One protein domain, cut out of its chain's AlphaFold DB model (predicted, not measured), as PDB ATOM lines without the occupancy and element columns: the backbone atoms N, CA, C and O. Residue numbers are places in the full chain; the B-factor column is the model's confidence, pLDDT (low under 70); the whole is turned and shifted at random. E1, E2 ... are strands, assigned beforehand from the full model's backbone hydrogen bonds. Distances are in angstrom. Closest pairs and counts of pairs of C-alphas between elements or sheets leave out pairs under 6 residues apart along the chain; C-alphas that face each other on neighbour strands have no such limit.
ATOM      1  N   THR A 580     -22.297  34.789 -29.467       91.62
ATOM      2  CA  THR A 580     -22.204  33.691 -28.502       91.62
ATOM      3  C   THR A 580     -21.300  32.614 -29.077       91.62
ATOM      4  O   THR A 580     -21.649  31.967 -30.061       91.62
ATOM      5  N   VAL A 581     -20.130  32.423 -28.473       89.94
ATOM      6  CA  VAL A 581     -19.154  31.403 -28.875       89.94
ATOM      7  C   VAL A 581     -19.332  30.178 -27.990       89.94
ATOM      8  O   VAL A 581     -19.364  30.284 -26.762       89.94
ATOM      9  N   GLY A 582     -19.430  29.000 -28.598       82.19
ATOM     10  CA  GLY A 582     -19.444  27.750 -27.832       82.19
ATOM     11  C   GLY A 582     -20.199  26.591 -28.458       82.19
ATOM     12  O   GLY A 582     -20.312  25.531 -27.841       82.19
ATOM     13  N   HIS A 583     -20.680  26.751 -29.689       89.94
ATOM     14  CA  HIS A 583     -21.129  25.631 -30.504       89.94
ATOM     15  C   HIS A 583     -19.908  24.840 -30.983       89.94
ATOM     16  O   HIS A 583     -19.418  25.023 -32.092       89.94
ATOM     17  N   PHE A 584     -19.401  24.005 -30.076       92.88
ATOM     18  CA  PHE A 584     -18.184  23.217 -30.213       92.88
ATOM     19  C   PHE A 584     -18.476  21.832 -30.778       92.88
ATOM     20  O   PHE A 584     -19.366  21.121 -30.298       92.88
ATOM     21  N   ARG A 585     -17.693  21.430 -31.775       93.25
ATOM     22  CA  ARG A 585     -17.735  20.100 -32.374       93.25
ATOM     23  C   ARG A 585     -16.321  19.568 -32.510       93.25
ATOM     24  O   ARG A 585     -15.436  20.237 -33.014       93.25
ATOM     25  N   ASN A 586     -16.124  18.327 -32.106       90.62
ATOM     26  CA  ASN A 586     -14.827  17.653 -32.113       90.62
ATOM     27  C   ASN A 586     -14.895  16.278 -32.792       90.62
ATOM     28  O   ASN A 586     -14.069  15.402 -32.549       90.62
ATOM     29  N   SER A 587     -15.947  16.040 -33.574       88.38
ATOM     30  CA  SER A 587     -16.157  14.788 -34.289       88.38
ATOM     31  C   SER A 587     -17.142  14.959 -35.444       88.38
ATOM     32  O   SER A 587     -18.039  15.812 -35.417       88.38
ATOM     33  N   GLY A 588     -16.976  14.108 -36.457       86.50
ATOM     34  CA  GLY A 588     -17.814  14.089 -37.653       86.50
ATOM     35  C   GLY A 588     -17.392  15.122 -38.695       86.50
ATOM     36  O   GLY A 588     -16.265  15.610 -38.688       86.50
ATOM     37  N   ASP A 589     -18.304  15.435 -39.608       86.31
ATOM     38  CA  ASP A 589     -18.025  16.358 -40.709       86.31
ATOM     39  C   ASP A 589     -18.133  17.818 -40.259       86.31
ATOM     40  O   ASP A 589     -18.889  18.132 -39.339       86.31
ATOM     41  N   LEU A 590     -17.415  18.719 -40.923       84.06
ATOM     42  CA  LEU A 590     -17.529  20.164 -40.705       84.06
ATOM     43  C   LEU A 590     -18.965  20.655 -40.931       84.06
ATOM     44  O   LEU A 590     -19.748  20.023 -41.645       84.06
ATOM     45  N   SER A 591     -19.342  21.765 -40.299       87.62
ATOM     46  CA  SER A 591     -20.640  22.381 -40.573       87.62
ATOM     47  C   SER A 591     -20.702  22.828 -42.034       87.62
ATOM     48  O   SER A 591     -19.778  23.462 -42.523       87.62
ATOM     49  N   GLU A 592     -21.803  22.545 -42.736       84.38
ATOM     50  CA  GLU A 592     -21.951  22.897 -44.164       84.38
ATOM     51  C   GLU A 592     -21.841  24.410 -44.436       84.38
ATOM     52  O   GLU A 592     -21.471  24.824 -45.531       84.38
ATOM     53  N   GLU A 593     -22.168  25.237 -43.439       81.44
ATOM     54  CA  GLU A 593     -22.053  26.701 -43.488       81.44
ATOM     55  C   GLU A 593     -20.622  27.199 -43.222       81.44
ATOM     56  O   GLU A 593     -20.316  28.358 -43.505       81.44
ATOM     57  N   ASN A 594     -19.741  26.343 -42.698       83.06
ATOM     58  CA  ASN A 594     -18.346  26.674 -42.473       83.06
ATOM     59  C   ASN A 594     -17.564  26.544 -43.784       83.06
ATOM     60  O   ASN A 594     -17.275  25.449 -44.264       83.06
ATOM     61  N   THR A 595     -17.221  27.691 -44.364       76.31
ATOM     62  CA  THR A 595     -16.550  27.781 -45.665       76.31
ATOM     63  C   THR A 595     -15.089  28.200 -45.549       76.31
ATOM     64  O   THR A 595     -14.569  28.844 -46.463       76.31
ATOM     65  N   CYS A 596     -14.431  27.877 -44.429       67.62
ATOM     66  CA  CYS A 596     -13.067  28.337 -44.207       67.62
ATOM     67  C   CYS A 596     -12.131  27.882 -45.347       67.62
ATOM     68  O   CYS A 596     -12.291  26.771 -45.868       67.62
ATOM     69  N   PRO A 597     -11.167  28.716 -45.777       66.69
ATOM     70  CA  PRO A 597     -10.332  28.439 -46.945       66.69
ATOM     71  C   PRO A 597      -9.641  27.067 -46.963       66.69
ATOM     72  O   PRO A 597      -9.477  26.500 -48.042       66.69
ATOM     73  N   VAL A 598      -9.252  26.530 -45.801       65.00
ATOM     74  CA  VAL A 598      -8.570  25.222 -45.683       65.00
ATOM     75  C   VAL A 598      -9.495  24.074 -45.267       65.00
ATOM     76  O   VAL A 598      -9.072  22.920 -45.275       65.00
ATOM     77  N   CYS A 599     -10.761  24.351 -44.942       66.06
ATOM     78  CA  CYS A 599     -11.716  23.380 -44.392       66.06
ATOM     79  C   CYS A 599     -11.934  22.165 -45.304       66.06
ATOM     80  O   CYS A 599     -12.072  21.041 -44.827       66.06
ATOM     81  N   ALA A 600     -11.941  22.376 -46.623       66.50
ATOM     82  CA  ALA A 600     -12.150  21.311 -47.605       66.50
ATOM     83  C   ALA A 600     -10.988  20.303 -47.676       66.50
ATOM     84  O   ALA A 600     -11.176  19.185 -48.158       66.50
ATOM     85  N   ASP A 601      -9.806  20.695 -47.196       68.50
ATOM     86  CA  ASP A 601      -8.600  19.868 -47.193       68.50
ATOM     87  C   ASP A 601      -8.406  19.122 -45.861       68.50
ATOM     88  O   ASP A 601      -7.486  18.309 -45.729       68.50
ATOM     89  N   LEU A 602      -9.271  19.371 -44.868       67.31
ATOM     90  CA  LEU A 602      -9.198  18.717 -43.570       67.31
ATOM     91  C   LEU A 602      -9.858  17.328 -43.605       67.31
ATOM     92  O   LEU A 602     -10.911  17.143 -44.215       67.31
ATOM     93  N   PRO A 603      -9.292  16.338 -42.896       69.69
ATOM     94  CA  PRO A 603      -9.793  14.961 -42.859       69.69
ATOM     95  C   PRO A 603     -11.105  14.782 -42.062       69.69
ATOM     96  O   PRO A 603     -11.525  13.646 -41.833       69.69
ATOM     97  N   GLY A 604     -11.749  15.881 -41.650       78.56
ATOM     98  CA  GLY A 604     -12.908  15.917 -40.755       78.56
ATOM     99  C   GLY A 604     -12.537  16.280 -39.313       78.56
ATOM    100  O   GLY A 604     -11.364  16.420 -38.969       78.56
ATOM    101  N   LEU A 605     -13.554  16.448 -38.466       88.12
ATOM    102  CA  LEU A 605     -13.373  16.796 -37.060       88.12
ATOM    103  C   LEU A 605     -12.969  15.582 -36.225       88.12
ATOM    104  O   LEU A 605     -13.421  14.451 -36.434       88.12
ATOM    105  N   GLY A 606     -12.166  15.862 -35.210       81.25
ATOM    106  CA  GLY A 606     -11.663  14.927 -34.228       81.25
ATOM    107  C   GLY A 606     -10.258  14.437 -34.533       81.25
ATOM    108  O   GLY A 606      -9.407  15.124 -35.095       81.25
ATOM    109  N   LEU A 607     -10.002  13.218 -34.083       78.88
ATOM    110  CA  LEU A 607      -8.669  12.650 -34.016       78.88
ATOM    111  C   LEU A 607      -8.188  12.144 -35.388       78.88
ATOM    112  O   LEU A 607      -8.451  10.994 -35.752       78.88
ATOM    113  N   ASP A 608      -7.325  12.894 -36.078       77.19
ATOM    114  CA  ASP A 608      -6.742  12.458 -37.357       77.19
ATOM    115  C   ASP A 608      -5.612  11.428 -37.174       77.19
ATOM    116  O   ASP A 608      -4.615  11.663 -36.487       77.19
ATOM    117  N   ALA A 609      -5.769  10.248 -37.772       71.75
ATOM    118  CA  ALA A 609      -4.881   9.108 -37.538       71.75
ATOM    119  C   ALA A 609      -3.531   9.181 -38.268       71.75
ATOM    120  O   ALA A 609      -2.660   8.363 -37.973       71.75
ATOM    121  N   GLN A 610      -3.354  10.113 -39.208       69.94
ATOM    122  CA  GLN A 610      -2.159  10.198 -40.056       69.94
ATOM    123  C   GLN A 610      -1.216  11.323 -39.627       69.94
ATOM    124  O   GLN A 610       0.001  11.144 -39.588       69.94
ATOM    125  N   THR A 611      -1.782  12.472 -39.288       68.88
ATOM    126  CA  THR A 611      -1.087  13.693 -38.876       68.88
ATOM    127  C   THR A 611      -0.899  13.751 -37.367       68.88
ATOM    128  O   THR A 611       0.103  14.290 -36.909       68.88
ATOM    129  N   GLY A 612      -1.796  13.115 -36.603       67.19
ATOM    130  CA  GLY A 612      -1.791  13.156 -35.141       67.19
ATOM    131  C   GLY A 612      -2.504  14.373 -34.565       67.19
ATOM    132  O   GLY A 612      -2.528  14.516 -33.345       67.19
ATOM    133  N   LEU A 613      -3.098  15.208 -35.422       72.62
ATOM    134  CA  LEU A 613      -3.877  16.367 -35.015       72.62
ATOM    135  C   LEU A 613      -5.197  15.958 -34.367       72.62
ATOM    136  O   LEU A 613      -5.752  14.883 -34.633       72.62
ATOM    137  N   ASN A 614      -5.687  16.850 -33.515       81.44
ATOM    138  CA  ASN A 614      -7.003  16.757 -32.918       81.44
ATOM    139  C   ASN A 614      -7.798  17.993 -33.338       81.44
ATOM    140  O   ASN A 614      -7.539  19.080 -32.832       81.44
ATOM    141  N   ILE A 615      -8.671  17.833 -34.332       86.81
ATOM    142  CA  ILE A 615      -9.324  18.943 -35.030       86.81
ATOM    143  C   ILE A 615     -10.690  19.214 -34.396       86.81
ATOM    144  O   ILE A 615     -11.466  18.287 -34.163       86.81
ATOM    145  N   MET A 616     -11.021  20.471 -34.143       91.25
ATOM    146  CA  MET A 616     -12.343  20.906 -33.701       91.25
ATOM    147  C   MET A 616     -12.886  22.021 -34.588       91.25
ATOM    148  O   MET A 616     -12.157  22.660 -35.335       91.25
ATOM    149  N   GLU A 617     -14.189  22.227 -34.486       93.69
ATOM    150  CA  GLU A 617     -14.903  23.381 -35.001       93.69
ATOM    151  C   GLU A 617     -15.553  24.114 -33.840       93.69
ATOM    152  O   GLU A 617     -16.230  23.502 -33.004       93.69
ATOM    153  N   VAL A 618     -15.407  25.434 -33.827       93.62
ATOM    154  CA  VAL A 618     -16.202  26.322 -32.990       93.62
ATOM    155  C   VAL A 618     -17.007  27.258 -33.874       93.62
ATOM    156  O   VAL A 618     -16.516  27.821 -34.850       93.62
ATOM    157  N   ARG A 619     -18.280  27.424 -33.522       95.44
ATOM    158  CA  ARG A 619     -19.168  28.397 -34.150       95.44
ATOM    159  C   ARG A 619     -19.496  29.529 -33.181       95.44
ATOM    160  O   ARG A 619     -19.800  29.291 -32.006       95.44
ATOM    161  N   GLY A 620     -19.446  30.748 -33.710       94.88
ATOM    162  CA  GLY A 620     -19.948  31.967 -33.093       94.88
ATOM    163  C   GLY A 620     -21.316  32.325 -33.671       94.88
ATOM    164  O   GLY A 620     -21.442  32.538 -34.878       94.88
ATOM    165  N   ASP A 621     -22.325  32.405 -32.807       94.56
ATOM    166  CA  ASP A 621     -23.685  32.802 -33.170       94.56
ATOM    167  C   ASP A 621     -23.870  34.298 -32.955       94.56
ATOM    168  O   ASP A 621     -23.832  34.785 -31.825       94.56
ATOM    169  N   ILE A 622     -24.067  35.027 -34.046       88.06
ATOM    170  CA  ILE A 622     -24.260  36.471 -34.052       88.06
ATOM    171  C   ILE A 622     -25.745  36.765 -33.804       88.06
ATOM    172  O   ILE A 622     -26.615  36.241 -34.501       88.06
ATOM    173  N   ASP A 623     -26.056  37.631 -32.841       77.81
ATOM    174  CA  ASP A 623     -27.437  38.031 -32.538       77.81
ATOM    175  C   ASP A 623     -28.169  38.624 -33.762       77.81
ATOM    176  O   ASP A 623     -29.275  38.201 -34.105       77.81
ATOM    177  N   GLU A 624     -27.529  39.562 -34.463       75.31
ATOM    178  CA  GLU A 624     -27.975  40.159 -35.716       75.31
ATOM    179  C   GLU A 624     -26.779  40.733 -36.495       75.31
ATOM    180  O   GLU A 624     -26.242  41.796 -36.164       75.31
ATOM    181  N   HIS A 625     -26.359  40.068 -37.579       75.69
ATOM    182  CA  HIS A 625     -25.283  40.608 -38.408       75.69
ATOM    183  C   HIS A 625     -25.696  41.933 -39.065       75.69
ATOM    184  O   HIS A 625     -26.745  42.051 -39.704       75.69
ATOM    185  N   ARG A 626     -24.818  42.937 -38.968       66.31
ATOM    186  CA  ARG A 626     -25.017  44.256 -39.573       66.31
ATOM    187  C   ARG A 626     -23.975  44.510 -40.649       66.31
ATOM    188  O   ARG A 626     -22.786  44.263 -40.472       66.31
ATOM    189  N   ARG A 627     -24.428  45.076 -41.766       50.31
ATOM    190  CA  ARG A 627     -23.580  45.351 -42.928       50.31
ATOM    191  C   ARG A 627     -22.392  46.250 -42.563       50.31
ATOM    192  O   ARG A 627     -22.588  47.354 -42.057       50.31
ATOM    193  N   GLY A 628     -21.184  45.816 -42.927       49.06
ATOM    194  CA  GLY A 628     -19.938  46.550 -42.677       49.06
ATOM    195  C   GLY A 628     -19.319  46.293 -41.302       49.06
ATOM    196  O   GLY A 628     -18.370  46.991 -40.953       49.06
ATOM    197  N   VAL A 629     -19.862  45.335 -40.540       60.72
ATOM    198  CA  VAL A 629     -19.195  44.743 -39.377       60.72
ATOM    199  C   VAL A 629     -18.278  43.620 -39.862       60.72
ATOM    200  O   VAL A 629     -18.726  42.741 -40.598       60.72
ATOM    201  N   GLU A 630     -17.023  43.673 -39.446       75.56
ATOM    202  CA  GLU A 630     -16.019  42.622 -39.613       75.56
ATOM    203  C   GLU A 630     -15.855  41.890 -38.277       75.56
ATOM    204  O   GLU A 630     -16.005  42.513 -37.224       75.56
ATOM    205  N   TYR A 631     -15.566  40.589 -38.332       79.50
ATOM    206  CA  TYR A 631     -15.337  39.718 -37.173       79.50
ATOM    207  C   TYR A 631     -13.955  39.093 -37.281       79.50
ATOM    208  O   TYR A 631     -13.422  39.010 -38.382       79.50
ATOM    209  N   ASP A 632     -13.411  38.667 -36.152       80.69
ATOM    210  CA  ASP A 632     -12.076  38.084 -36.043       80.69
ATOM    211  C   ASP A 632     -12.071  37.165 -34.814       80.69
ATOM    212  O   ASP A 632     -12.393  37.628 -33.707       80.69
ATOM    213  N   PHE A 633     -11.813  35.867 -35.013       82.69
ATOM    214  CA  PHE A 633     -11.641  34.945 -33.894       82.69
ATOM    215  C   PHE A 633     -10.262  35.174 -33.274       82.69
ATOM    216  O   PHE A 633      -9.245  35.386 -33.926       82.69
ATOM    217  N   LYS A 634     -10.236  35.190 -31.949       80.00
ATOM    218  CA  LYS A 634      -9.035  35.371 -31.152       80.00
ATOM    219  C   LYS A 634      -8.923  34.229 -30.174       80.00
ATOM    220  O   LYS A 634      -9.902  33.826 -29.550       80.00
ATOM    221  N   ARG A 635      -7.689  33.768 -30.017       78.62
ATOM    222  CA  ARG A 635      -7.361  32.600 -29.224       78.62
ATOM    223  C   ARG A 635      -6.131  32.864 -28.381       78.62
ATOM    224  O   ARG A 635      -5.090  33.279 -28.889       78.62
ATOM    225  N   THR A 636      -6.240  32.542 -27.101       77.19
ATOM    226  CA  THR A 636      -5.076  32.392 -26.221       77.19
ATOM    227  C   THR A 636      -4.943  30.943 -25.772       77.19
ATOM    228  O   THR A 636      -5.922  30.195 -25.759       77.19
ATOM    229  N   LYS A 637      -3.733  30.533 -25.391       80.00
ATOM    230  CA  LYS A 637      -3.391  29.169 -24.989       80.00
ATOM    231  C   LYS A 637      -2.485  29.123 -23.760       80.00
ATOM    232  O   LYS A 637      -1.673  30.011 -23.525       80.00
ATOM    233  N   GLU A 638      -2.606  28.047 -22.993       83.56
ATOM    234  CA  GLU A 638      -1.542  27.455 -22.177       83.56
ATOM    235  C   GLU A 638      -1.140  26.152 -22.870       83.56
ATOM    236  O   GLU A 638      -2.017  25.358 -23.213       83.56
ATOM    237  N   ARG A 639       0.151  25.884 -23.067       88.94
ATOM    238  CA  ARG A 639       0.601  24.663 -23.750       88.94
ATOM    239  C   ARG A 639       1.849  24.084 -23.115       88.94
ATOM    240  O   ARG A 639       2.756  24.802 -22.726       88.94
ATOM    241  N   ALA A 640       1.946  22.764 -23.100       86.00
ATOM    242  CA  ALA A 640       3.146  22.058 -22.700       86.00
ATOM    243  C   ALA A 640       3.375  20.805 -23.550       86.00
ATOM    244  O   ALA A 640       2.435  20.085 -23.905       86.00
ATOM    245  N   ILE A 641       4.642  20.540 -23.863       88.88
ATOM    246  CA  ILE A 641       5.071  19.374 -24.638       88.88
ATOM    247  C   ILE A 641       6.154  18.633 -23.860       88.88
ATOM    248  O   ILE A 641       7.175  19.217 -23.496       88.88
ATOM    249  N   TRP A 642       5.969  17.332 -23.664       91.50
ATOM    250  CA  TRP A 642       6.938  16.450 -23.016       91.50
ATOM    251  C   TRP A 642       7.350  15.302 -23.926       91.50
ATOM    252  O   TRP A 642       6.585  14.857 -24.784       91.50
ATOM    253  N   ARG A 643       8.536  14.759 -23.655       91.06
ATOM    254  CA  ARG A 643       8.970  13.450 -24.149       91.06
ATOM    255  C   ARG A 643       9.387  12.542 -23.000       91.06
ATOM    256  O   ARG A 643       9.877  13.024 -21.982       91.06
ATOM    257  N   SER A 644       9.264  11.235 -23.198       91.00
ATOM    258  CA  SER A 644       9.861  10.219 -22.329       91.00
ATOM    259  C   SER A 644      10.979   9.496 -23.070       91.00
ATOM    260  O   SER A 644      10.772   9.064 -24.203       91.00
ATOM    261  N   ALA A 645      12.152   9.345 -22.454       88.19
ATOM    262  CA  ALA A 645      13.253   8.534 -22.975       88.19
ATOM    263  C   ALA A 645      13.864   7.699 -21.840       88.19
ATOM    264  O   ALA A 645      14.288   8.248 -20.823       88.19
ATOM    265  N   GLY A 646      13.890   6.368 -21.984       83.38
ATOM    266  CA  GLY A 646      14.390   5.471 -20.936       83.38
ATOM    267  C   GLY A 646      13.603   5.563 -19.621       83.38
ATOM    268  O   GLY A 646      14.190   5.462 -18.544       83.38
ATOM    269  N   GLY A 647      12.291   5.816 -19.698       79.94
ATOM    270  CA  GLY A 647      11.411   5.975 -18.534       79.94
ATOM    271  C   GLY A 647      11.593   7.280 -17.744       79.94
ATOM    272  O   GLY A 647      11.095   7.385 -16.622       79.94
ATOM    273  N   GLN A 648      12.321   8.265 -18.278       84.94
ATOM    274  CA  GLN A 648      12.446   9.604 -17.698       84.94
ATOM    275  C   GLN A 648      11.731  10.629 -18.578       84.94
ATOM    276  O   GLN A 648      11.946  10.669 -19.788       84.94
ATOM    277  N   TRP A 649      10.905  11.463 -17.947       90.56
ATOM    278  CA  TRP A 649      10.160  12.532 -18.603       90.56
ATOM    279  C   TRP A 649      10.955  13.836 -18.636       90.56
ATOM    280  O   TRP A 649      11.540  14.247 -17.633       90.56
ATOM    281  N   GLU A 650      10.915  14.510 -19.778       89.69
ATOM    282  CA  GLU A 650      11.557  15.797 -20.027       89.69
ATOM    283  C   GLU A 650      10.542  16.759 -20.650       89.69
ATOM    284  O   GLU A 650       9.875  16.419 -21.629       89.69
ATOM    285  N   LEU A 651      10.430  17.959 -20.076       87.12
ATOM    286  CA  LEU A 651       9.649  19.060 -20.637       87.12
ATOM    287  C   LEU A 651      10.449  19.703 -21.775       87.12
ATOM    288  O   LEU A 651      11.564  20.174 -21.557       87.12
ATOM    289  N   LEU A 652       9.883  19.715 -22.978       82.06
ATOM    290  CA  LEU A 652      10.512  20.279 -24.172       82.06
ATOM    291  C   LEU A 652      10.117  21.733 -24.400       82.06
ATOM    292  O   LEU A 652      10.948  22.533 -24.821       82.06
ATOM    293  N   GLN A 653       8.852  22.056 -24.143       82.12
ATOM    294  CA  GLN A 653       8.306  23.391 -24.337       82.12
ATOM    295  C   GLN A 653       7.167  23.640 -23.355       82.12
ATOM    296  O   GLN A 653       6.375  22.734 -23.094       82.12
ATOM    297  N   TYR A 654       7.091  24.870 -22.848       79.75
ATOM    298  CA  TYR A 654       5.973  25.374 -22.063       79.75
ATOM    299  C   TYR A 654       5.654  26.806 -22.484       79.75
ATOM    300  O   TYR A 654       6.547  27.653 -22.479       79.75
ATOM    301  N   ASP A 655       4.389  27.044 -22.802       77.44
ATOM    302  CA  ASP A 655       3.809  28.353 -23.049       77.44
ATOM    303  C   ASP A 655       2.794  28.622 -21.915       77.44
ATOM    304  O   ASP A 655       1.879  27.808 -21.724       77.44
ATOM    305  N   PRO A 656       2.960  29.697 -21.120       64.62
ATOM    306  CA  PRO A 656       2.088  29.985 -19.980       64.62
ATOM    307  C   PRO A 656       0.662  30.370 -20.420       64.62
ATOM    308  O   PRO A 656       0.464  30.738 -21.579       64.62
ATOM    309  N   PRO A 657      -0.340  30.320 -19.516       68.75
ATOM    310  CA  PRO A 657      -1.698  30.770 -19.822       68.75
ATOM    311  C   PRO A 657      -1.730  32.198 -20.373       68.75
ATOM    312  O   PRO A 657      -1.057  33.070 -19.831       68.75
ATOM    313  N   GLY A 658      -2.533  32.432 -21.414       51.22
ATOM    314  CA  GLY A 658      -2.651  33.746 -22.062       51.22
ATOM    315  C   GLY A 658      -1.670  33.976 -23.220       51.22
ATOM    316  O   GLY A 658      -1.662  35.056 -23.802       51.22
ATOM    317  N   THR A 659      -0.854  32.980 -23.585       57.84
ATOM    318  CA  THR A 659       0.000  33.061 -24.783       57.84
ATOM    319  C   THR A 659      -0.878  33.090 -26.033       57.84
ATOM    320  O   THR A 659      -1.795  32.284 -26.123       57.84
ATOM    321  N   ASP A 660      -0.617  33.953 -27.014       55.56
ATOM    322  CA  ASP A 660      -1.420  33.939 -28.247       55.56
ATOM    323  C   ASP A 660      -1.208  32.677 -29.077       55.56
ATOM    324  O   ASP A 660      -0.122  32.079 -29.106       55.56
ATOM    325  N   ASP A 661      -2.265  32.300 -29.788       57.25
ATOM    326  CA  ASP A 661      -2.157  31.400 -30.926       57.25
ATOM    327  C   ASP A 661      -1.941  32.163 -32.239       57.25
ATOM    328  O   ASP A 661      -2.175  33.368 -32.313       57.25
ATOM    329  N   ASP A 662      -1.423  31.484 -33.260       52.50
ATOM    330  CA  ASP A 662      -1.113  32.105 -34.547       52.50
ATOM    331  C   ASP A 662      -2.359  32.697 -35.237       52.50
ATOM    332  O   ASP A 662      -3.427  32.098 -35.280       52.50
ATOM    333  N   HIS A 663      -2.214  33.917 -35.774       47.94
ATOM    334  CA  HIS A 663      -3.290  34.719 -36.381       47.94
ATOM    335  C   HIS A 663      -3.573  34.346 -37.845       47.94
ATOM    336  O   HIS A 663      -3.601  35.215 -38.721       47.94
ATOM    337  N   THR A 664      -3.677  33.063 -38.180       51.72
ATOM    338  CA  THR A 664      -3.958  32.696 -39.572       51.72
ATOM    339  C   THR A 664      -5.455  32.639 -39.837       51.72
ATOM    340  O   THR A 664      -6.045  31.610 -39.591       51.72
ATOM    341  N   ASP A 665      -6.041  33.636 -40.506       54.34
ATOM    342  CA  ASP A 665      -7.476  33.635 -40.884       54.34
ATOM    343  C   ASP A 665      -7.894  32.508 -41.875       54.34
ATOM    344  O   ASP A 665      -8.988  32.525 -42.445       54.34
ATOM    345  N   ARG A 666      -7.000  31.570 -42.216       59.75
ATOM    346  CA  ARG A 666      -7.221  30.566 -43.277       59.75
ATOM    347  C   ARG A 666      -8.082  29.393 -42.823       59.75
ATOM    348  O   ARG A 666      -8.668  28.722 -43.675       59.75
ATOM    349  N   ASP A 667      -8.124  29.138 -41.528       68.62
ATOM    350  CA  ASP A 667      -8.980  28.163 -40.856       68.62
ATOM    351  C   ASP A 667     -10.277  28.794 -40.316       68.62
ATOM    352  O   ASP A 667     -11.124  28.102 -39.750       68.62
ATOM    353  N   GLU A 668     -10.504  30.077 -40.609       80.50
ATOM    354  CA  GLU A 668     -11.697  30.812 -40.209       80.50
ATOM    355  C   GLU A 668     -12.652  31.081 -41.382       80.50
ATOM    356  O   GLU A 668     -12.273  31.291 -42.538       80.50
ATOM    357  N   SER A 669     -13.947  31.096 -41.075       84.38
ATOM    358  CA  SER A 669     -15.031  31.515 -41.962       84.38
ATOM    359  C   SER A 669     -15.749  32.697 -41.315       84.38
ATOM    360  O   SER A 669     -16.787  32.544 -40.669       84.38
ATOM    361  N   LEU A 670     -15.166  33.887 -41.482       82.50
ATOM    362  CA  LEU A 670     -15.579  35.128 -40.811       82.50
ATOM    363  C   LEU A 670     -16.673  35.918 -41.539       82.50
ATOM    364  O   LEU A 670     -17.204  36.887 -40.996       82.50
ATOM    365  N   ILE A 671     -17.019  35.528 -42.770       76.56
ATOM    366  CA  ILE A 671     -18.145  36.115 -43.504       76.56
ATOM    367  C   ILE A 671     -19.429  35.452 -42.993       76.56
ATOM    368  O   ILE A 671     -19.608  34.258 -43.242       76.56
ATOM    369  N   PRO A 672     -20.342  36.184 -42.326       75.50
ATOM    370  CA  PRO A 672     -21.486  35.547 -41.696       75.50
ATOM    371  C   PRO A 672     -22.444  34.926 -42.711       75.50
ATOM    372  O   PRO A 672     -22.964  35.609 -43.599       75.50
ATOM    373  N   VAL A 673     -22.748  33.647 -42.520       75.81
ATOM    374  CA  VAL A 673     -23.818  32.932 -43.223       75.81
ATOM    375  C   VAL A 673     -24.866  32.572 -42.182       75.81
ATOM    376  O   VAL A 673     -24.533  31.998 -41.157       75.81
ATOM    377  N   ASN A 674     -26.124  32.970 -42.395       80.69
ATOM    378  CA  ASN A 674     -27.208  32.766 -41.419       80.69
ATOM    379  C   ASN A 674     -26.889  33.288 -40.000       80.69
ATOM    380  O   ASN A 674     -27.359  32.725 -39.020       80.69
ATOM    381  N   ASN A 675     -26.132  34.389 -39.904       85.12
ATOM    382  CA  ASN A 675     -25.608  34.948 -38.649       85.12
ATOM    383  C   ASN A 675     -24.635  34.022 -37.893       85.12
ATOM    384  O   ASN A 675     -24.459  34.172 -36.689       85.12
ATOM    385  N   HIS A 676     -23.962  33.107 -38.582       92.19
ATOM    386  CA  HIS A 676     -22.917  32.273 -38.000       92.19
ATOM    387  C   HIS A 676     -21.556  32.591 -38.612       92.19
ATOM    388  O   HIS A 676     -21.442  32.824 -39.817       92.19
ATOM    389  N   ILE A 677     -20.532  32.558 -37.767       92.00
ATOM    390  CA  ILE A 677     -19.117  32.548 -38.143       92.00
ATOM    391  C   ILE A 677     -18.447  31.333 -37.510       92.00
ATOM    392  O   ILE A 677     -18.928  30.814 -36.500       92.00
ATOM    393  N   TYR A 678     -17.350  30.876 -38.101       93.50
ATOM    394  CA  TYR A 678     -16.702  29.631 -37.698       93.50
ATOM    395  C   TYR A 678     -15.188  29.781 -37.625       93.50
ATOM    396  O   TYR A 678     -14.614  30.527 -38.415       93.50
ATOM    397  N   ALA A 679     -14.570  29.013 -36.736       90.06
ATOM    398  CA  ALA A 679     -13.134  28.769 -36.704       90.06
ATOM    399  C   ALA A 679     -12.876  27.267 -36.554       90.06
ATOM    400  O   ALA A 679     -13.653  26.555 -35.900       90.06
ATOM    401  N   ILE A 680     -11.818  26.786 -37.206       88.31
ATOM    402  CA  ILE A 680     -11.339  25.410 -37.107       88.31
ATOM    403  C   ILE A 680      -9.974  25.386 -36.464       88.31
ATOM    404  O   ILE A 680      -9.035  25.951 -36.997       88.31
ATOM    405  N   ASP A 681      -9.837  24.601 -35.401       82.19
ATOM    406  CA  ASP A 681      -8.568  24.486 -34.702       82.19
ATOM    407  C   ASP A 681      -8.063  23.056 -34.690       82.19
ATOM    408  O   ASP A 681      -8.781  22.121 -34.338       82.19
ATOM    409  N   GLY A 682      -6.789  22.881 -35.036       76.50
ATOM    410  CA  GLY A 682      -6.109  21.587 -35.021       76.50
ATOM    411  C   GLY A 682      -4.870  21.565 -34.130       76.50
ATOM    412  O   GLY A 682      -3.786  21.288 -34.642       76.50
ATOM    413  N   PRO A 683      -4.955  21.843 -32.817       73.38
ATOM    414  CA  PRO A 683      -3.788  21.842 -31.949       73.38
ATOM    415  C   PRO A 683      -3.260  20.425 -31.725       73.38
ATOM    416  O   PRO A 683      -4.009  19.467 -31.517       73.38
ATOM    417  N   GLY A 684      -1.938  20.293 -31.711       71.00
ATOM    418  CA  GLY A 684      -1.279  19.013 -31.496       71.00
ATOM    419  C   GLY A 684       0.129  18.989 -32.071       71.00
ATOM    420  O   GLY A 684       0.747  20.024 -32.320       71.00
ATOM    421  N   LEU A 685       0.649  17.783 -32.278       71.12
ATOM    422  CA  LEU A 685       1.932  17.581 -32.943       71.12
ATOM    423  C   LEU A 685       1.657  17.373 -34.442       71.12
ATOM    424  O   LEU A 685       0.980  16.406 -34.779       71.12
ATOM    425  N   PRO A 686       2.167  18.234 -35.343       55.66
ATOM    426  CA  PRO A 686       1.739  18.286 -36.748       55.66
ATOM    427  C   PRO A 686       2.199  17.087 -37.588       55.66
ATOM    428  O   PRO A 686       1.826  16.955 -38.753       55.66
ATOM    429  N   ASN A 687       3.062  16.231 -37.036       70.62
ATOM    430  CA  ASN A 687       3.633  15.112 -37.764       70.62
ATOM    431  C   ASN A 687       3.914  13.921 -36.844       70.62
ATOM    432  O   ASN A 687       4.927  13.894 -36.144       70.62
ATOM    433  N   LEU A 688       3.079  12.883 -36.925       72.75
ATOM    434  CA  LEU A 688       3.317  11.620 -36.220       72.75
ATOM    435  C   LEU A 688       4.673  10.992 -36.557       72.75
ATOM    436  O   LEU A 688       5.278  10.374 -35.693       72.75
ATOM    437  N   ASN A 689       5.209  11.157 -37.768       71.69
ATOM    438  CA  ASN A 689       6.500  10.553 -38.120       71.69
ATOM    439  C   ASN A 689       7.684  11.239 -37.424       71.69
ATOM    440  O   ASN A 689       8.724  10.610 -37.208       71.69
ATOM    441  N   GLN A 690       7.537  12.518 -37.071       73.06
ATOM    442  CA  GLN A 690       8.533  13.310 -36.354       73.06
ATOM    443  C   GLN A 690       7.839  14.245 -35.354       73.06
ATOM    444  O   GLN A 690       7.745  15.446 -35.598       73.06
ATOM    445  N   PRO A 691       7.371  13.707 -34.214       69.19
ATOM    446  CA  PRO A 691       6.529  14.439 -33.267       69.19
ATOM    447  C   PRO A 691       7.242  15.590 -32.552       69.19
ATOM    448  O   PRO A 691       6.591  16.425 -31.941       69.19
ATOM    449  N   GLY A 692       8.573  15.664 -32.616       73.88
ATOM    450  CA  GLY A 692       9.324  16.780 -32.056       73.88
ATOM    451  C   GLY A 692      10.806  16.473 -31.839       73.88
ATOM    452  O   GLY A 692      11.296  15.389 -32.189       73.88
ATOM    453  N   PRO A 693      11.556  17.420 -31.249       73.19
ATOM    454  CA  PRO A 693      12.978  17.268 -30.974       73.19
ATOM    455  C   PRO A 693      13.304  15.999 -30.174       73.19
ATOM    456  O   PRO A 693      12.752  15.726 -29.109       73.19
ATOM    457  N   GLY A 694      14.257  15.214 -30.683       75.38
ATOM    458  CA  GLY A 694      14.696  13.958 -30.063       75.38
ATOM    459  C   GLY A 694      13.726  12.783 -30.198       75.38
ATOM    460  O   GLY A 694      13.883  11.789 -29.492       75.38
ATOM    461  N   ALA A 695      12.798  12.825 -31.159       80.44
ATOM    462  CA  ALA A 695      11.899  11.709 -31.468       80.44
ATOM    463  C   ALA A 695      12.597  10.380 -31.824       80.44
ATOM    464  O   ALA A 695      11.985   9.312 -31.787       80.44
ATOM    465  N   ALA A 696      13.886  10.398 -32.166       81.75
ATOM    466  CA  ALA A 696      14.653   9.171 -32.357       81.75
ATOM    467  C   ALA A 696      14.831   8.390 -31.041       81.75
ATOM    468  O   ALA A 696      14.638   7.175 -31.039       81.75
ATOM    469  N   ALA A 697      15.153   9.096 -29.949       82.75
ATOM    470  CA  ALA A 697      15.471   8.530 -28.637       82.75
ATOM    471  C   ALA A 697      14.265   8.450 -27.686       82.75
ATOM    472  O   ALA A 697      14.332   7.746 -26.685       82.75
ATOM    473  N   ALA A 698      13.183   9.168 -27.992       87.50
ATOM    474  CA  ALA A 698      11.960   9.130 -27.207       87.50
ATOM    475  C   ALA A 698      11.144   7.846 -27.452       87.50
ATOM    476  O   ALA A 698      11.091   7.323 -28.570       87.50
ATOM    477  N   GLU A 699      10.479   7.393 -26.397       90.44
ATOM    478  CA  GLU A 699       9.524   6.282 -26.358       90.44
ATOM    479  C   GLU A 699       8.076   6.794 -26.316       90.44
ATOM    480  O   GLU A 699       7.185   6.159 -26.880       90.44
ATOM    481  N   GLU A 700       7.850   7.967 -25.713       90.62
ATOM    482  CA  GLU A 700       6.538   8.620 -25.635       90.62
ATOM    483  C   GLU A 700       6.639  10.135 -25.857       90.62
ATOM    484  O   GLU A 700       7.663  10.745 -25.532       90.62
ATOM    485  N   PHE A 701       5.563  10.735 -26.374       90.19
ATOM    486  CA  PHE A 701       5.344  12.185 -26.410       90.19
ATOM    487  C   PHE A 701       3.982  12.534 -25.832       90.19
ATOM    488  O   PHE A 701       3.014  11.795 -26.002       90.19
ATOM    489  N   VAL A 702       3.912  13.705 -25.207       89.88
ATOM    490  CA  VAL A 702       2.666  14.263 -24.690       89.88
ATOM    491  C   VAL A 702       2.582  15.719 -25.090       89.88
ATOM    492  O   VAL A 702       3.476  16.495 -24.765       89.88
ATOM    493  N   TYR A 703       1.504  16.077 -25.768       90.38
ATOM    494  CA  TYR A 703       1.085  17.448 -26.010       90.38
ATOM    495  C   TYR A 703      -0.135  17.717 -25.143       90.38
ATOM    496  O   TYR A 703      -1.089  16.943 -25.182       90.38
ATOM    497  N   LYS A 704      -0.124  18.798 -24.370       90.62
ATOM    498  CA  LYS A 704      -1.298  19.273 -23.639       90.62
ATOM    499  C   LYS A 704      -1.453  20.759 -23.895       90.62
ATOM    500  O   LYS A 704      -0.479  21.494 -23.757       90.62
ATOM    501  N   ALA A 705      -2.656  21.193 -24.230       88.81
ATOM    502  CA  ALA A 705      -2.973  22.602 -24.350       88.81
ATOM    503  C   ALA A 705      -4.382  22.907 -23.844       88.81
ATOM    504  O   ALA A 705      -5.279  22.071 -23.942       88.81
ATOM    505  N   SER A 706      -4.550  24.104 -23.302       88.50
ATOM    506  CA  SER A 706      -5.803  24.691 -22.837       88.50
ATOM    507  C   SER A 706      -5.971  26.020 -23.553       88.50
ATOM    508  O   SER A 706      -5.020  26.790 -23.602       88.50
ATOM    509  N   PHE A 707      -7.143  26.275 -24.113       87.00
ATOM    510  CA  PHE A 707      -7.420  27.390 -25.007       87.00
ATOM    511  C   PHE A 707      -8.585  28.233 -24.498       87.00
ATOM    512  O   PHE A 707      -9.488  27.737 -23.812       87.00
ATOM    513  N   VAL A 708      -8.561  29.515 -24.853       81.94
ATOM    514  CA  VAL A 708      -9.663  30.460 -24.671       81.94
ATOM    515  C   VAL A 708      -9.939  31.134 -26.011       81.94
ATOM    516  O   VAL A 708      -9.128  31.949 -26.447       81.94
ATOM    517  N   GLU A 709     -11.078  30.805 -26.621       84.19
ATOM    518  CA  GLU A 709     -11.606  31.448 -27.829       84.19
ATOM    519  C   GLU A 709     -12.510  32.622 -27.478       84.19
ATOM    520  O   GLU A 709     -13.334  32.538 -26.561       84.19
ATOM    521  N   PHE A 710     -12.425  33.687 -28.256       83.25
ATOM    522  CA  PHE A 710     -13.335  34.823 -28.209       83.25
ATOM    523  C   PHE A 710     -13.366  35.523 -29.569       83.25
ATOM    524  O   PHE A 710     -12.540  35.271 -30.434       83.25
ATOM    525  N   VAL A 711     -14.353  36.387 -29.788       83.81
ATOM    526  CA  VAL A 711     -14.538  37.107 -31.048       83.81
ATOM    527  C   VAL A 711     -14.447  38.598 -30.793       83.81
ATOM    528  O   VAL A 711     -15.123  39.153 -29.916       83.81
ATOM    529  N   HIS A 712     -13.637  39.258 -31.611       81.12
ATOM    530  CA  HIS A 712     -13.659  40.700 -31.757       81.12
ATOM    531  C   HIS A 712     -14.471  41.087 -32.990       81.12
ATOM    532  O   HIS A 712     -14.526  40.359 -33.978       81.12
ATOM    533  N   ALA A 713     -15.092  42.262 -32.946       76.31
ATOM    534  CA  ALA A 713     -15.719  42.857 -34.111       76.31
ATOM    535  C   ALA A 713     -15.369  44.335 -34.242       76.31
ATOM    536  O   ALA A 713     -15.108  45.023 -33.253       76.31
ATOM    537  N   ARG A 714     -15.404  44.836 -35.473       69.06
ATOM    538  CA  ARG A 714     -15.247  46.261 -35.779       69.06
ATOM    539  C   ARG A 714     -16.182  46.680 -36.898       69.06
ATOM    540  O   ARG A 714     -16.640  45.855 -37.679       69.06
ATOM    541  N   VAL A 715     -16.458  47.976 -37.004       55.59
ATOM    542  CA  VAL A 715     -17.153  48.533 -38.173       55.59
ATOM    543  C   VAL A 715     -16.127  49.178 -39.088       55.59
ATOM    544  O   VAL A 715     -15.543  50.196 -38.716       55.59
ATOM    545  N   ARG A 716     -15.955  48.644 -40.304       55.94
ATOM    546  CA  ARG A 716     -14.949  49.128 -41.268       55.94
ATOM    547  C   ARG A 716     -13.567  49.206 -40.589       55.94
ATOM    548  O   ARG A 716     -13.179  48.287 -39.888       55.94
ATOM    549  N   ASN A 717     -12.875  50.340 -40.701       45.81
ATOM    550  CA  ASN A 717     -11.564  50.577 -40.086       45.81
ATOM    551  C   ASN A 717     -11.631  51.027 -38.605       45.81
ATOM    552  O   ASN A 717     -10.693  51.663 -38.136       45.81
ATOM    553  N   GLY A 718     -12.748  50.792 -37.905       44.81
ATOM    554  CA  GLY A 718     -12.898  51.102 -36.474       44.81
ATOM    555  C   GLY A 718     -12.153  50.120 -35.552       44.81
ATOM    556  O   GLY A 718     -11.450  49.229 -36.042       44.81
ATOM    557  N   PRO A 719     -12.332  50.216 -34.221       45.16
ATOM    558  CA  PRO A 719     -11.562  49.424 -33.275       45.16
ATOM    559  C   PRO A 719     -12.097  48.000 -33.230       45.16
ATOM    560  O   PRO A 719     -13.312  47.785 -33.163       45.16
ATOM    561  N   TRP A 720     -11.189  47.027 -33.176       64.81
ATOM    562  CA  TRP A 720     -11.550  45.677 -32.757       64.81
ATOM    563  C   TRP A 720     -12.001  45.723 -31.299       64.81
ATOM    564  O   TRP A 720     -11.230  46.081 -30.412       64.81
ATOM    565  N   THR A 721     -13.269  45.406 -31.071       64.19
ATOM    566  CA  THR A 721     -13.894  45.415 -29.748       64.19
ATOM    567  C   THR A 721     -14.344  43.997 -29.418       64.19
ATOM    568  O   THR A 721     -14.925  43.355 -30.297       64.19
ATOM    569  N   PRO A 722     -14.128  43.494 -28.192       64.94
ATOM    570  CA  PRO A 722     -14.683  42.214 -27.770       64.94
ATOM    571  C   PRO A 722     -16.205  42.227 -27.834       64.94
ATOM    572  O   PRO A 722     -16.858  43.150 -27.343       64.94
ATOM    573  N   VAL A 723     -16.774  41.206 -28.468       78.81
ATOM    574  CA  VAL A 723     -18.227  41.086 -28.658       78.81
ATOM    575  C   VAL A 723     -18.783  39.740 -28.230       78.81
ATOM    576  O   VAL A 723     -19.975  39.501 -28.408       78.81
ATOM    577  N   SER A 724     -17.946  38.863 -27.677       81.69
ATOM    578  CA  SER A 724     -18.365  37.535 -27.257       81.69
ATOM    579  C   SER A 724     -18.059  37.214 -25.809       81.69
ATOM    580  O   SER A 724     -17.263  37.873 -25.143       81.69
ATOM    581  N   ASN A 725     -18.668  36.129 -25.338       78.31
ATOM    582  CA  ASN A 725     -18.143  35.396 -24.200       78.31
ATOM    583  C   ASN A 725     -16.786  34.760 -24.540       78.31
ATOM    584  O   ASN A 725     -16.484  34.494 -25.704       78.31
ATOM    585  N   GLU A 726     -16.017  34.446 -23.503       85.44
ATOM    586  CA  GLU A 726     -14.884  33.533 -23.614       85.44
ATOM    587  C   GLU A 726     -15.390  32.089 -23.658       85.44
ATOM    588  O   GLU A 726     -16.236  31.681 -22.851       85.44
ATOM    589  N   PHE A 727     -14.855  31.298 -24.578       88.88
ATOM    590  CA  PHE A 727     -15.128  29.878 -24.693       88.88
ATOM    591  C   PHE A 727     -13.849  29.084 -24.445       88.88
ATOM    592  O   PHE A 727     -12.862  29.210 -25.160       88.88
ATOM    593  N   ARG A 728     -13.863  28.260 -23.399       88.31
ATOM    594  CA  ARG A 728     -12.686  27.500 -22.967       88.31
ATOM    595  C   ARG A 728     -12.771  26.075 -23.473       88.31
ATOM    596  O   ARG A 728     -13.828  25.456 -23.354       88.31
ATOM    597  N   TRP A 729     -11.661  25.541 -23.954       92.69
ATOM    598  CA  TRP A 729     -11.536  24.151 -24.386       92.69
ATOM    599  C   TRP A 729     -10.093  23.677 -24.226       92.69
ATOM    600  O   TRP A 729      -9.207  24.464 -23.908       92.69
ATOM    601  N   HIS A 730      -9.832  22.389 -24.386       92.31
ATOM    602  CA  HIS A 730      -8.482  21.848 -24.262       92.31
ATOM    603  C   HIS A 730      -8.251  20.696 -25.234       92.31
ATOM    604  O   HIS A 730      -9.196  20.048 -25.674       92.31
ATOM    605  N   SER A 731      -6.983  20.431 -25.543       91.00
ATOM    606  CA  SER A 731      -6.537  19.305 -26.363       91.00
ATOM    607  C   SER A 731      -5.356  18.610 -25.695       91.00
ATOM    608  O   SER A 731      -4.347  19.244 -25.370       91.00
ATOM    609  N   ILE A 732      -5.458  17.297 -25.497       89.19
ATOM    610  CA  ILE A 732      -4.351  16.456 -25.040       89.19
ATOM    611  C   ILE A 732      -4.120  15.336 -26.046       89.19
ATOM    612  O   ILE A 732      -5.026  14.574 -26.382       89.19
ATOM    613  N   THR A 733      -2.873  15.214 -26.494       88.19
ATOM    614  CA  THR A 733      -2.431  14.177 -27.424       88.19
ATOM    615  C   THR A 733      -1.276  13.381 -26.824       88.19
ATOM    616  O   THR A 733      -0.199  13.922 -26.572       88.19
ATOM    617  N   TRP A 734      -1.489  12.080 -26.627       89.44
ATOM    618  CA  TRP A 734      -0.482  11.120 -26.173       89.44
ATOM    619  C   TRP A 734      -0.037  10.230 -27.322       89.44
ATOM    620  O   TRP A 734      -0.856   9.537 -27.938       89.44
ATOM    621  N   LEU A 735       1.272  10.186 -27.553       88.56
ATOM    622  CA  LEU A 735       1.911   9.317 -28.531       88.56
ATOM    623  C   LEU A 735       2.820   8.302 -27.840       88.56
ATOM    624  O   LEU A 735       3.588   8.640 -26.945       88.56
ATOM    625  N   GLU A 736       2.780   7.070 -28.323       89.75
ATOM    626  CA  GLU A 736       3.700   5.992 -27.977       89.75
ATOM    627  C   GLU A 736       4.430   5.498 -29.228       89.75
ATOM    628  O   GLU A 736       3.902   5.526 -30.347       89.75
ATOM    629  N   LYS A 737       5.656   5.014 -29.044       87.56
ATOM    630  CA  LYS A 737       6.445   4.416 -30.116       87.56
ATOM    631  C   LYS A 737       6.343   2.899 -30.065       87.56
ATOM    632  O   LYS A 737       6.920   2.253 -29.194       87.56
ATOM    633  N   VAL A 738       5.663   2.307 -31.044       85.06
ATOM    634  CA  VAL A 738       5.480   0.852 -31.137       85.06
ATOM    635  C   VAL A 738       6.123   0.324 -32.405       85.06
ATOM    636  O   VAL A 738       5.805   0.747 -33.512       85.06
ATOM    637  N   ASN A 739       7.069  -0.603 -32.240       85.19
ATOM    638  CA  ASN A 739       7.896  -1.140 -33.327       85.19
ATOM    639  C   ASN A 739       8.602  -0.044 -34.148       85.19
ATOM    640  O   ASN A 739       8.743  -0.151 -35.363       85.19
ATOM    641  N   GLY A 740       9.029   1.031 -33.477       80.12
ATOM    642  CA  GLY A 740       9.700   2.168 -34.110       80.12
ATOM    643  C   GLY A 740       8.766   3.156 -34.816       80.12
ATOM    644  O   GLY A 740       9.252   4.183 -35.282       80.12
ATOM    645  N   ILE A 741       7.459   2.883 -34.852       83.31
ATOM    646  CA  ILE A 741       6.437   3.741 -35.453       83.31
ATOM    647  C   ILE A 741       5.693   4.471 -34.338       83.31
ATOM    648  O   ILE A 741       5.238   3.859 -33.371       83.31
ATOM    649  N   TRP A 742       5.572   5.783 -34.477       85.75
ATOM    650  CA  TRP A 742       4.773   6.606 -33.581       85.75
ATOM    651  C   TRP A 742       3.289   6.406 -33.851       85.75
ATOM    652  O   TRP A 742       2.838   6.427 -34.996       85.75
ATOM    653  N   ARG A 743       2.522   6.222 -32.782       85.56
ATOM    654  CA  ARG A 743       1.068   6.118 -32.833       85.56
ATOM    655  C   ARG A 743       0.461   6.721 -31.578       85.56
ATOM    656  O   ARG A 743       1.135   6.875 -30.568       85.56
ATOM    657  N   ARG A 744      -0.829   7.029 -31.627       84.00
ATOM    658  CA  ARG A 744      -1.562   7.526 -30.460       84.00
ATOM    659  C   ARG A 744      -1.797   6.429 -29.424       84.00
ATOM    660  O   ARG A 744      -2.130   5.302 -29.795       84.00
ATOM    661  N   LYS A 745      -1.698   6.778 -28.139       86.25
ATOM    662  CA  LYS A 745      -2.139   5.912 -27.039       86.25
ATOM    663  C   LYS A 745      -3.660   5.798 -27.027       86.25
ATOM    664  O   LYS A 745      -4.384   6.792 -27.006       86.25
ATOM    665  N   GLN A 746      -4.162   4.572 -27.060       80.75
ATOM    666  CA  GLN A 746      -5.598   4.336 -27.117       80.75
ATOM    667  C   GLN A 746      -6.274   4.778 -25.808       80.75
ATOM    668  O   GLN A 746      -5.911   4.300 -24.742       80.75
ATOM    669  N   GLY A 747      -7.279   5.656 -25.904       79.44
ATOM    670  CA  GLY A 747      -8.087   6.098 -24.759       79.44
ATOM    671  C   GLY A 747      -7.504   7.244 -23.924       79.44
ATOM    672  O   GLY A 747      -8.125   7.620 -22.939       79.44
ATOM    673  N   GLU A 748      -6.353   7.806 -24.307       83.31
ATOM    674  CA  GLU A 748      -5.692   8.891 -23.552       83.31
ATOM    675  C   GLU A 748      -5.720  10.254 -24.266       83.31
ATOM    676  O   GLU A 748      -5.268  11.249 -23.711       83.31
ATOM    677  N   ASN A 749      -6.224  10.310 -25.503       85.94
ATOM    678  CA  ASN A 749      -6.283  11.534 -26.306       85.94
ATOM    679  C   ASN A 749      -7.671  12.175 -26.201       85.94
ATOM    680  O   ASN A 749      -8.673  11.463 -26.235       85.94
ATOM    681  N   GLU A 750      -7.725  13.500 -26.135       86.94
ATOM    682  CA  GLU A 750      -8.949  14.264 -25.867       86.94
ATOM    683  C   GLU A 750      -8.906  15.640 -26.537       86.94
ATOM    684  O   GLU A 750      -7.838  16.227 -26.726       86.94
ATOM    685  N   ILE A 751     -10.088  16.130 -26.900       90.06
ATOM    686  CA  ILE A 751     -10.339  17.499 -27.350       90.06
ATOM    687  C   ILE A 751     -11.724  17.889 -26.865       90.06
ATOM    688  O   ILE A 751     -12.719  17.465 -27.429       90.06
ATOM    689  N   GLU A 752     -11.825  18.615 -25.768       90.56
ATOM    690  CA  GLU A 752     -13.110  18.785 -25.091       90.56
ATOM    691  C   GLU A 752     -13.342  20.238 -24.708       90.56
ATOM    692  O   GLU A 752     -12.408  20.992 -24.419       90.56
ATOM    693  N   ALA A 753     -14.617  20.620 -24.674       91.25
ATOM    694  CA  ALA A 753     -15.027  21.893 -24.111       91.25
ATOM    695  C   ALA A 753     -14.762  21.912 -22.595       91.25
ATOM    696  O   ALA A 753     -14.959  20.924 -21.888       91.25
ATOM    697  N   GLY A 754     -14.363  23.071 -22.085       85.06
ATOM    698  CA  GLY A 754     -14.062  23.314 -20.681       85.06
ATOM    699  C   GLY A 754     -12.573  23.548 -20.401       85.06
ATOM    700  O   GLY A 754     -11.705  23.134 -21.173       85.06
TER     701      GLY A 754
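AT A GLANCE: This is residues 580 to 754 of the 780 residues of an uncharacterized protein of Dyella sp. OK004 (UniProt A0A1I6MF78). What shape do these atoms make? They form an elongated sandwich of two strongly twisted sheets, only partly face to face: the small sheet E1 E2 E6 E5 covers part of one face of the larger sheet E3 E4 E7 E8 E9 E10, whose long strands E3 and E7 run along the longest axis. What is it built of? The printed part has 175 residues, with ten named strands, E1 to E10 in order along the chain, and no named helix; the class is all strand. The small sheet is all antiparallel, and the larger one is branched at E8, its neighbour pairs all antiparallel. How large is it? It is compact, with a radius of gyration of the C-alphas of 17.6 A, and spans 59 by 31 by 24 A.

IN THESE COORDINATES: Where does the first strand begin? E1, residues 580 to 585, begins with C-alpha 580 at (-22.204, 33.691, -28.502). Which strands follow? E2 is residues 614 to 622, 26.2 A long; E3 is 629 to 645, 51.3 A; E4 is 648 to 660, bending by 73 degrees at residue 657; E5 is 668 to 673 and E6 676 to 681. E7 is residues 700 to 715, 48.1 A, from C-alpha 700 at (6.538, 8.620, -25.635); E8 is 727 to 738, 36.2 A; E9 is 741 to 744. Where does the last one end? E10, residues 750 to 753, ends with C-alpha 753 at (-15.027, 21.893, -24.111).

HOW THE PARTS SIT: How is the small sheet paired? E1 and E2 form a hairpin, N 580 and O 621 being 2.8 A apart; E2 pairs with E6, N 618 to O 679 at 2.9 A, and E6 with E5, N 669 to O 678 at 2.8 A. And the larger one? E3 has E4 on one side, N 639 to O 655 at 2.9 A, and E7 on the other, N 638 to O 706 at 2.8 A. E7, E8 and E9 form a meander, each strand the antiparallel neighbour of the one before, with N 705 to O 731 at 2.8 A and N 736 to O 743 at 2.8 A; E10 is on the same side of E8 as E9, N 730 to O 752 at 2.9 A. How do the sheets face each other? The parts that face each other are 10.0 A centre to centre, with strands at 11 degrees; the closest C-alphas of E3 and E5, Tyr 631 and Leu 670, are 5.9 A apart.

THE WHOLE: Which links are long? Those from E1 to E2, E6 to E7 and E7 to E8 are long, and the printed part has no cut. How far does it reach? The two C-alphas farthest apart, Arg 627 and Gly 646, are 59.3 A apart. Where is confidence low? Mean pLDDT of the printed part is 79.0, and 38 residues are under 70, among them 596 to 603, 656 to 667 and 714 to 722.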